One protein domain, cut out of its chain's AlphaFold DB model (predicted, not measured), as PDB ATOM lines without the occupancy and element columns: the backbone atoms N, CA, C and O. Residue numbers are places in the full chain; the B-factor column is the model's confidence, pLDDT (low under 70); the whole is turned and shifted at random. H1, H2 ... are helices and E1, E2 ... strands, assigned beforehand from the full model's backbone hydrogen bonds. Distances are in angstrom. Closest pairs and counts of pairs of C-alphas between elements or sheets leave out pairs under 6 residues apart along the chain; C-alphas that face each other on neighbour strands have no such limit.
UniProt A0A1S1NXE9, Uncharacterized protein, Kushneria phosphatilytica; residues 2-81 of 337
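AT A GLANCE: This is residues 2 to 81 of the 337 residues of an uncharacterized protein of Kushneria phosphatilytica (UniProt A0A1S1NXE9). With little regular structure, five short strands form a strongly twisted sheet curving like an open barrel wall, and short helix H1 stands in the gap between edge strands E1 and E4. Named elements, E1 H1 E2 E3 E4 E5 along the chain, hold 25 of 80 printed residues, mostly strand. The mixed sheet runs E1 E2 E3 E5 E4. The whole is compact, radius of gyration of the C-alphas 11.5 A, spanning 30 by 27 by 22 A.

HOW THE PARTS SIT: E1, residues 13 to 15, H1, 18 to 22, and E2, 32 to 35, form a strand-helix-strand unit, two parallel strands joined through a helix, with a right-handed crossover; N 15 and O 34 are 2.8 A apart. E2 and E3, 46 to 50, form a hairpin, with N 33 and O 48 2.9 A apart. E3 is antiparallel to E5, 72 to 76, with N 49 and O 74 2.8 A apart. E4, 64 to 66, and E5 form a hairpin, with N 65 and O 73 2.9 A apart. H1 stands at the sheet's level, height 0.2 A; in it every O i to N i+4 pair is within hydrogen-bond range.

IN THESE COORDINATES: E1 begins at C-alpha 13 (13.771, 44.841, -6.131); E5, 12.9 A long, ends at C-alpha 76 (26.428, 45.965, 1.006). E3 is 13.4 A long.

THE WHOLE: The printed part has no cut. The link E3 to E4 is long, 13 residues. Residues 2 to 4 have pLDDT under 70.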
ATOM      1  N   PHE A   2       1.263  41.421   0.471       49.94
ATOM      2  CA  PHE A   2       2.493  41.363  -0.329       49.94
ATOM      3  C   PHE A   2       2.976  42.790  -0.610       49.94
ATOM      4  O   PHE A   2       2.184  43.627  -1.041       49.94
ATOM      5  N   VAL A   3       4.246  43.085  -0.334       58.91
ATOM      6  CA  VAL A   3       4.841  44.385  -0.664       58.91
ATOM      7  C   VAL A   3       5.109  44.413  -2.170       58.91
ATOM      8  O   VAL A   3       5.890  43.605  -2.674       58.91
ATOM      9  N   ASN A   4       4.465  45.325  -2.903       56.97
ATOM     10  CA  ASN A   4       4.719  45.524  -4.333       56.97
ATOM     11  C   ASN A   4       6.062  46.246  -4.526       56.97
ATOM     12  O   ASN A   4       6.112  47.471  -4.621       56.97
ATOM     13  N   ALA A   5       7.152  45.481  -4.576       73.25
ATOM     14  CA  ALA A   5       8.452  45.990  -4.992       73.25
ATOM     15  C   ALA A   5       8.433  46.315  -6.496       73.25
ATOM     16  O   ALA A   5       7.999  45.488  -7.301       73.25
ATOM     17  N   TYR A   6       8.944  47.481  -6.894       85.12
ATOM     18  CA  TYR A   6       9.287  47.728  -8.299       85.12
ATOM     19  C   TYR A   6      10.750  47.344  -8.548       85.12
ATOM     20  O   TYR A   6      11.530  47.211  -7.606       85.12
ATOM     21  N   LYS A   7      11.137  47.133  -9.809       87.69
ATOM     22  CA  LYS A   7      12.528  46.823 -10.166       87.69
ATOM     23  C   LYS A   7      13.253  48.074 -10.648       87.69
ATOM     24  O   LYS A   7      12.697  48.826 -11.444       87.69
ATOM     25  N   ASN A   8      14.490  48.283 -10.199       85.31
ATOM     26  CA  ASN A   8      15.359  49.312 -10.774       85.31
ATOM     27  C   ASN A   8      15.957  48.854 -12.122       85.31
ATOM     28  O   ASN A   8      15.745  47.722 -12.560       85.31
ATOM     29  N   ASN A   9      16.753  49.714 -12.763       81.69
ATOM     30  CA  ASN A   9      17.376  49.435 -14.067       81.69
ATOM     31  C   ASN A   9      18.317  48.214 -14.068       81.69
ATOM     32  O   ASN A   9      18.582  47.651 -15.125       81.69
ATOM     33  N   ASN A  10      18.784  47.779 -12.895       83.25
ATOM     34  CA  ASN A  10      19.624  46.590 -12.729       83.25
ATOM     35  C   ASN A  10      18.796  45.323 -12.435       83.25
ATOM     36  O   ASN A  10      19.357  44.258 -12.190       83.25
ATOM     37  N   GLY A  11      17.463  45.427 -12.434       87.38
ATOM     38  CA  GLY A  11      16.544  44.329 -12.142       87.38
ATOM     39  C   GLY A  11      16.388  44.000 -10.654       87.38
ATOM     40  O   GLY A  11      15.699  43.027 -10.338       87.38
ATOM     41  N   ASN A  12      16.988  44.790  -9.755       90.81
ATOM     42  CA  ASN A  12      16.897  44.592  -8.306       90.81
ATOM     43  C   ASN A  12      15.553  45.104  -7.786       90.81
ATOM     44  O   ASN A  12      15.091  46.165  -8.216       90.81
ATOM     45  N   ALA A  13      14.957  44.377  -6.840       93.88
ATOM     46  CA  ALA A  13      13.771  44.841  -6.131       93.88
ATOM     47  C   ALA A  13      14.094  46.110  -5.330       93.88
ATOM     48  O   ALA A  13      15.131  46.186  -4.673       93.88
ATOM     49  N   VAL A  14      13.202  47.095  -5.379       95.75
ATOM     50  CA  VAL A  14      13.279  48.320  -4.585       95.75
ATOM     51  C   VAL A  14      12.129  48.333  -3.592       95.75
ATOM     52  O   VAL A  14      10.961  48.243  -3.979       95.75
ATOM     53  N   LEU A  15      12.474  48.444  -2.315       95.75
ATOM     54  CA  LEU A  15      11.538  48.521  -1.202       95.75
ATOM     55  C   LEU A  15      11.588  49.925  -0.583       95.75
ATOM     56  O   LEU A  15      12.641  50.578  -0.608       95.75
ATOM     57  N   PRO A  16      10.460  50.423  -0.050       95.44
ATOM     58  CA  PRO A  16      10.419  51.766   0.510       95.44
ATOM     59  C   PRO A  16      11.245  51.871   1.797       95.44
ATOM     60  O   PRO A  16      11.966  52.848   1.949       95.44
ATOM     61  N   ASP A  17      11.201  50.862   2.671       96.50
ATOM     62  CA  ASP A  17      11.763  50.921   4.023       96.50
ATOM     63  C   ASP A  17      12.222  49.549   4.562       96.50
ATOM     64  O   ASP A  17      12.049  48.500   3.927       96.50
ATOM     65  N   LEU A  18      12.795  49.546   5.770       97.12
ATOM     66  CA  LEU A  18      13.220  48.326   6.457       97.12
ATOM     67  C   LEU A  18      12.041  47.403   6.808       97.12
ATOM     68  O   LEU A  18      12.175  46.180   6.748       97.12
ATOM     69  N   ALA A  19      10.881  47.961   7.172       96.81
ATOM     70  CA  ALA A  19       9.696  47.172   7.517       96.81
ATOM     71  C   ALA A  19       9.231  46.308   6.330       96.81
ATOM     72  O   ALA A  19       8.856  45.141   6.491       96.81
ATOM     73  N   SER A  20       9.343  46.862   5.127       96.75
ATOM     74  CA  SER A  20       9.087  46.172   3.871       96.75
ATOM     75  C   SER A  20      10.082  45.045   3.618       96.75
ATOM     76  O   SER A  20       9.655  43.960   3.230       96.75
ATOM     77  N   LEU A  21      11.379  45.250   3.887       97.38
ATOM     78  CA  LEU A  21      12.383  44.178   3.785       97.38
ATOM     79  C   LEU A  21      12.115  43.055   4.778       97.38
ATOM     80  O   LEU A  21      12.172  41.892   4.399       97.38
ATOM     81  N   ARG A  22      11.730  43.373   6.017       97.81
ATOM     82  CA  ARG A  22      11.370  42.348   7.007       97.81
ATOM     83  C   ARG A  22      10.177  41.491   6.578       97.81
ATOM     84  O   ARG A  22      10.070  40.350   7.009       97.81
ATOM     85  N   SER A  23       9.311  42.008   5.711       96.50
ATOM     86  CA  SER A  23       8.167  41.270   5.153       96.50
ATOM     87  C   SER A  23       8.446  40.670   3.768       96.50
ATOM     88  O   SER A  23       7.547  40.085   3.160       96.50
ATOM     89  N   TYR A  24       9.658  40.845   3.237       95.50
ATOM     90  CA  TYR A  24      10.028  40.434   1.889       95.50
ATOM     91  C   TYR A  24      10.443  38.962   1.848       95.50
ATOM     92  O   TYR A  24      11.189  38.493   2.704       95.50
ATOM     93  N   ASN A  25       9.985  38.248   0.819       93.62
ATOM     94  CA  ASN A  25      10.409  36.881   0.544       93.62
ATOM     95  C   ASN A  25      11.400  36.895  -0.631       93.62
ATOM     96  O   ASN A  25      10.971  37.242  -1.742       93.62
ATOM     97  N   PRO A  26      12.678  36.526  -0.429       93.06
ATOM     98  CA  PRO A  26      13.635  36.449  -1.522       93.06
ATOM     99  C   PRO A  26      13.143  35.477  -2.598       93.06
ATOM    100  O   PRO A  26      12.546  34.438  -2.318       93.06
ATOM    101  N   GLN A  27      13.370  35.837  -3.853       91.75
ATOM    102  CA  GLN A  27      13.008  35.051  -5.029       91.75
ATOM    103  C   GLN A  27      14.170  34.170  -5.503       91.75
ATOM    104  O   GLN A  27      13.956  33.237  -6.276       91.75
ATOM    105  N   LYS A  28      15.402  34.480  -5.078       91.69
ATOM    106  CA  LYS A  28      16.607  33.703  -5.392       91.69
ATOM    107  C   LYS A  28      17.728  33.910  -4.371       91.69
ATOM    108  O   LYS A  28      17.801  34.920  -3.668       91.69
ATOM    109  N   ASP A  29      18.657  32.969  -4.365       93.62
ATOM    110  CA  ASP A  29      19.912  33.058  -3.624       93.62
ATOM    111  C   ASP A  29      20.767  34.230  -4.125       93.62
ATOM    112  O   ASP A  29      20.879  34.470  -5.332       93.62
ATOM    113  N   GLY A  30      21.355  34.990  -3.195       94.69
ATOM    114  CA  GLY A  30      22.171  36.160  -3.533       94.69
ATOM    115  C   GLY A  30      21.384  37.315  -4.165       94.69
ATOM    116  O   GLY A  30      21.985  38.192  -4.796       94.69
ATOM    117  N   GLU A  31      20.051  37.319  -4.051       95.38
ATOM    118  CA  GLU A  31      19.222  38.427  -4.516       95.38
ATOM    119  C   GLU A  31      19.633  39.742  -3.856       95.38
ATOM    120  O   GLU A  31      19.845  39.803  -2.645       95.38
ATOM    121  N   ARG A  32      19.714  40.802  -4.667       97.12
ATOM    122  CA  ARG A  32      19.944  42.163  -4.195       97.12
ATOM    123  C   ARG A  32      18.641  42.935  -4.138       97.12
ATOM    124  O   ARG A  32      17.912  43.014  -5.130       97.12
ATOM    125  N   VAL A  33      18.413  43.555  -2.993       97.06
ATOM    126  CA  VAL A  33      17.276  44.423  -2.708       97.06
ATOM    127  C   VAL A  33      17.808  45.801  -2.338       97.06
ATOM    128  O   VAL A  33      18.782  45.917  -1.600       97.06
ATOM    129  N   VAL A  34      17.185  46.851  -2.859       96.88
ATOM    130  CA  VAL A  34      17.529  48.239  -2.546       96.88
ATOM    131  C   VAL A  34      16.457  48.820  -1.637       96.88
ATOM    132  O   VAL A  34      15.276  48.801  -1.977       96.88
ATOM    133  N   LEU A  35      16.868  49.360  -0.497       96.75
ATOM    134  CA  LEU A  35      16.020  50.155   0.379       96.75
ATOM    135  C   LEU A  35      16.130  51.633   0.026       96.75
ATOM    136  O   LEU A  35      17.237  52.170  -0.045       96.75
ATOM    137  N   SER A  36      14.986  52.295  -0.140       95.62
ATOM    138  CA  SER A  36      14.935  53.749  -0.366       95.62
ATOM    139  C   SER A  36      15.258  54.526   0.912       95.62
ATOM    140  O   SER A  36      15.931  55.554   0.866       95.62
ATOM    141  N   CYS A  37      14.819  54.019   2.062       95.94
ATOM    142  CA  CYS A  37      15.233  54.483   3.378       95.94
ATOM    143  C   CYS A  37      15.298  53.324   4.380       95.94
ATOM    144  O   CYS A  37      14.871  52.209   4.093       95.94
ATOM    145  N   HIS A  38      15.842  53.584   5.567       96.44
ATOM    146  CA  HIS A  38      15.734  52.667   6.696       96.44
ATOM    147  C   HIS A  38      14.354  52.790   7.352       96.44
ATOM    148  O   HIS A  38      13.556  51.855   7.341       96.44
ATOM    149  N   THR A  39      14.079  53.970   7.913       94.88
ATOM    150  CA  THR A  39      12.823  54.304   8.607       94.88
ATOM    151  C   THR A  39      12.295  55.652   8.136       94.88
ATOM    152  O   THR A  39      11.126  55.775   7.794       94.88
ATOM    153  N   TYR A  40      13.167  56.659   8.076       93.56
ATOM    154  CA  TYR A  40      12.806  58.022   7.698       93.56
ATOM    155  C   TYR A  40      13.102  58.257   6.219       93.56
ATOM    156  O   TYR A  40      14.228  58.040   5.776       93.56
ATOM    157  N   THR A  41      12.098  58.689   5.451       92.25
ATOM    158  CA  THR A  41      12.203  58.917   4.000       92.25
ATOM    159  C   THR A  41      13.464  59.699   3.631       92.25
ATOM    160  O   THR A  41      13.687  60.792   4.141       92.25
ATOM    161  N   GLY A  42      14.268  59.141   2.722       90.38
ATOM    162  CA  GLY A  42      15.524  59.738   2.255       90.38
ATOM    163  C   GLY A  42      16.771  59.385   3.075       90.38
ATOM    164  O   GLY A  42      17.868  59.726   2.647       90.38
ATOM    165  N   TYR A  43      16.644  58.670   4.199       94.44
ATOM    166  CA  TYR A  43      17.763  58.392   5.106       94.44
ATOM    167  C   TYR A  43      17.963  56.900   5.377       94.44
ATOM    168  O   TYR A  43      17.005  56.145   5.530       94.44
ATOM    169  N   GLY A  44      19.221  56.465   5.487       95.06
ATOM    170  CA  GLY A  44      19.574  55.125   5.979       95.06
ATOM    171  C   GLY A  44      19.272  53.955   5.035       95.06
ATOM    172  O   GLY A  44      19.469  52.800   5.418       95.06
ATOM    173  N   GLY A  45      18.802  54.236   3.814       95.94
ATOM    174  CA  GLY A  45      18.620  53.236   2.760       95.94
ATOM    175  C   GLY A  45      19.937  52.565   2.359       95.94
ATOM    176  O   GLY A  45      20.972  52.770   2.990       95.94
ATOM    177  N   GLY A  46      19.906  51.731   1.326       96.25
ATOM    178  CA  GLY A  46      21.098  51.020   0.857       96.25
ATOM    179  C   GLY A  46      20.774  49.705   0.168       96.25
ATOM    180  O   GLY A  46      19.612  49.311   0.061       96.25
ATOM    181  N   THR A  47      21.806  49.015  -0.312       97.44
ATOM    182  CA  THR A  47      21.647  47.702  -0.952       97.44
ATOM    183  C   THR A  47      21.878  46.587   0.060       97.44
ATOM    184  O   THR A  47      22.799  46.650   0.870       97.44
ATOM    185  N   PHE A  48      21.050  45.551  -0.008       98.25
ATOM    186  CA  PHE A  48      21.130  44.361   0.822       98.25
ATOM    187  C   PHE A  48      21.161  43.117  -0.058       98.25
ATOM    188  O   PHE A  48      20.401  43.019  -1.020       98.25
ATOM    189  N   ILE A  49      22.014  42.156   0.289       97.94
ATOM    190  CA  ILE A  49      22.138  40.870  -0.392       97.94
ATOM    191  C   ILE A  49      21.586  39.746   0.484       97.94
ATOM    192  O   ILE A  49      21.942  39.633   1.658       97.94
ATOM    193  N   HIS A  50      20.723  38.913  -0.089       97.88
ATOM    194  CA  HIS A  50      20.244  37.693   0.548       97.88
ATOM    195  C   HIS A  50      21.412  36.713   0.757       97.88
ATOM    196  O   HIS A  50      22.144  36.409  -0.189       97.88
ATOM    197  N   VAL A  51      21.586  36.223   1.984       97.38
ATOM    198  CA  VAL A  51      22.646  35.287   2.378       97.38
ATOM    199  C   VAL A  51      22.038  33.890   2.553       97.38
ATOM    200  O   VAL A  51      21.569  33.557   3.644       97.38
ATOM    201  N   PRO A  52      22.015  33.058   1.496       94.50
ATOM    202  CA  PRO A  52      21.383  31.746   1.560       94.50
ATOM    203  C   PRO A  52      22.111  30.830   2.549       94.50
ATOM    204  O   PRO A  52      23.341  30.804   2.614       94.50
ATOM    205  N   GLY A  53      21.339  30.062   3.318       92.50
ATOM    206  CA  GLY A  53      21.858  29.096   4.291       92.50
ATOM    207  C   GLY A  53      22.338  29.695   5.619       92.50
ATOM    208  O   GLY A  53      22.596  28.936   6.555       92.50
ATOM    209  N   ASP A  54      22.411  31.022   5.750       96.12
ATOM    210  CA  ASP A  54      22.642  31.654   7.047       96.12
ATOM    211  C   ASP A  54      21.379  31.555   7.909       96.12
ATOM    212  O   ASP A  54      20.341  32.148   7.618       96.12
ATOM    213  N   THR A  55      21.476  30.779   8.985       95.25
ATOM    214  CA  THR A  55      20.377  30.537   9.929       95.25
ATOM    215  C   THR A  55      20.676  31.051  11.334       95.25
ATOM    216  O   THR A  55      19.807  30.980  12.208       95.25
ATOM    217  N   SER A  56      21.875  31.595  11.556       95.75
ATOM    218  CA  SER A  56      22.389  31.925  12.888       95.75
ATOM    219  C   SER A  56      22.663  33.407  13.091       95.75
ATOM    220  O   SER A  56      22.634  33.856  14.236       95.75
ATOM    221  N   THR A  57      22.919  34.171  12.025       96.31
ATOM    222  CA  THR A  57      23.174  35.605  12.179       96.31
ATOM    223  C   THR A  57      21.927  36.304  12.711       96.31
ATOM    224  O   THR A  57      20.798  36.068  12.257       96.31
ATOM    225  N   VAL A  58      22.155  37.124  13.733       94.94
ATOM    226  CA  VAL A  58      21.129  37.859  14.470       94.94
ATOM    227  C   VAL A  58      20.776  39.138  13.710       94.94
ATOM    228  O   VAL A  58      21.651  39.763  13.115       94.94
ATOM    229  N   ASP A  59      19.497  39.524  13.738       97.25
ATOM    230  CA  ASP A  59      19.055  40.836  13.249       97.25
ATOM    231  C   ASP A  59      19.650  41.926  14.148       97.25
ATOM    232  O   ASP A  59      19.356  41.980  15.345       97.25
ATOM    233  N   ASP A  60      20.492  42.784  13.583       96.19
ATOM    234  CA  ASP A  60      21.077  43.927  14.290       96.19
ATOM    235  C   ASP A  60      20.379  45.247  13.937       96.19
ATOM    236  O   ASP A  60      20.803  46.322  14.367       96.19
ATOM    237  N   GLY A  61      19.304  45.171  13.148       96.88
ATOM    238  CA  GLY A  61      18.516  46.304  12.701       96.88
ATOM    239  C   GLY A  61      19.272  47.282  11.811       96.88
ATOM    240  O   GLY A  61      18.848  48.428  11.758       96.88
ATOM    241  N   GLY A  62      20.372  46.895  11.155       97.06
ATOM    242  CA  GLY A  62      21.055  47.784  10.212       97.06
ATOM    243  C   GLY A  62      21.949  47.094   9.183       97.06
ATOM    244  O   GLY A  62      21.782  47.318   7.980       97.06
ATOM    245  N   ALA A  63      22.888  46.257   9.624       97.38
ATOM    246  CA  ALA A  63      23.815  45.543   8.749       97.38
ATOM    247  C   ALA A  63      23.326  44.136   8.397       97.38
ATOM    248  O   ALA A  63      23.577  43.670   7.285       97.38
ATOM    249  N   PHE A  64      22.620  43.482   9.316       97.88
ATOM    250  CA  PHE A  64      21.969  42.197   9.111       97.88
ATOM    251  C   PHE A  64      20.500  42.289   9.488       97.88
ATOM    252  O   PHE A  64      20.148  42.612  10.620       97.88
ATOM    253  N   ILE A  65      19.641  41.977   8.524       98.31
ATOM    254  CA  ILE A  65      18.190  42.014   8.677       98.31
ATOM    255  C   ILE A  65      17.656  40.598   8.521       98.31
ATOM    256  O   ILE A  65      17.987  39.912   7.550       98.31
ATOM    257  N   VAL A  66      16.822  40.169   9.463       98.19
ATOM    258  CA  VAL A  66      16.137  38.878   9.410       98.19
ATOM    259  C   VAL A  66      14.685  39.124   9.019       98.19
ATOM    260  O   VAL A  66      13.979  39.923   9.637       98.19
ATOM    261  N   THR A  67      14.232  38.460   7.960       97.25
ATOM    262  CA  THR A  67      12.839  38.550   7.510       97.25
ATOM    263  C   THR A  67      11.928  37.747   8.436       97.25
ATOM    264  O   THR A  67      12.372  36.887   9.198       97.25
ATOM    265  N   ALA A  68      10.618  37.973   8.340       95.69
ATOM    266  CA  ALA A  68       9.608  37.213   9.074       95.69
ATOM    267  C   ALA A  68       9.662  35.700   8.783       95.69
ATOM    268  O   ALA A  68       9.260  34.904   9.629       95.69
ATOM    269  N   ASN A  69      10.188  35.308   7.618       93.31
ATOM    270  CA  ASN A  69      10.364  33.909   7.222       93.31
ATOM    271  C   ASN A  69      11.730  33.334   7.638       93.31
ATOM    272  O   ASN A  69      11.991  32.155   7.412       93.31
ATOM    273  N   GLY A  70      12.593  34.139   8.264       96.25
ATOM    274  CA  GLY A  70      13.924  33.732   8.698       96.25
ATOM    275  C   GLY A  70      15.011  33.874   7.631       96.25
ATOM    276  O   GLY A  70      16.127  33.421   7.867       96.25
ATOM    277  N   ASP A  71      14.758  34.505   6.487       97.44
ATOM    278  CA  ASP A  71      15.829  34.801   5.527       97.44
ATOM    279  C   ASP A  71      16.708  35.942   6.041       97.44
ATOM    280  O   ASP A  71      16.231  36.864   6.706       97.44
ATOM    281  N   ARG A  72      18.007  35.883   5.745       98.19
ATOM    282  CA  ARG A  72      18.994  36.865   6.212       98.19
ATOM    283  C   ARG A  72      19.462  37.733   5.059       98.19
ATOM    284  O   ARG A  72      19.930  37.236   4.038       98.19
ATOM    285  N   PHE A  73      19.398  39.039   5.252       98.56
ATOM    286  CA  PHE A  73      19.918  40.031   4.326       98.56
ATOM    287  C   PHE A  73      21.087  40.766   4.959       98.56
ATOM    288  O   PHE A  73      20.962  41.305   6.056       98.56
ATOM    289  N   LYS A  74      22.213  40.818   4.250       98.06
ATOM    290  CA  LYS A  74      23.400  41.566   4.658       98.06
ATOM    291  C   LYS A  74      23.499  42.860   3.861       98.06
ATOM    292  O   LYS A  74      23.403  42.831   2.637       98.06
ATOM    293  N   ARG A  75      23.747  43.984   4.526       98.31
ATOM    294  CA  ARG A  75      24.015  45.272   3.880       98.31
ATOM    295  C   ARG A  75      25.313  45.212   3.070       98.31
ATOM    296  O   ARG A  75      26.355  44.771   3.560       98.31
ATOM    297  N   GLU A  76      25.256  45.686   1.832       96.94
ATOM    298  CA  GLU A  76      26.428  45.965   1.006       96.94
ATOM    299  C   GLU A  76      26.849  47.421   1.235       96.94
ATOM    300  O   GLU A  76      26.140  48.345   0.851       96.94
ATOM    301  N   TRP A  77      28.004  47.626   1.870       94.56
ATOM    302  CA  TRP A  77      28.467  48.964   2.258       94.56
ATOM    303  C   TRP A  77      29.052  49.773   1.097       94.56
ATOM    304  O   TRP A  77      28.929  50.990   1.075       94.56
ATOM    305  N   GLY A  78      29.694  49.132   0.117       90.00
ATOM    306  CA  GLY A  78      30.353  49.849  -0.979       90.00
ATOM    307  C   GLY A  78      31.349  50.896  -0.460       90.00
ATOM    308  O   GLY A  78      32.341  50.540   0.170       90.00
ATOM    309  N   THR A  79      31.075  52.174  -0.734       86.88
ATOM    310  CA  THR A  79      31.844  53.333  -0.238       86.88
ATOM    311  C   THR A  79      31.176  54.052   0.938       86.88
ATOM    312  O   THR A  79      31.654  55.108   1.345       86.88
ATOM    313  N   GLU A  80      30.045  53.552   1.436       88.44
ATOM    314  CA  GLU A  80      29.356  54.127   2.588       88.44
ATOM    315  C   GLU A  80      30.174  53.927   3.866       88.44
ATOM    316  O   GLU A  80      30.790  52.884   4.103       88.44
ATOM    317  N   ASP A  81      30.133  54.941   4.722       90.38
ATOM    318  CA  ASP A  81      30.703  54.890   6.056       90.38
ATOM    319  C   ASP A  81      29.947  53.866   6.914       90.38
ATOM    320  O   ASP A  81      28.818  54.122   7.339       90.38
TER     321      ASP A  81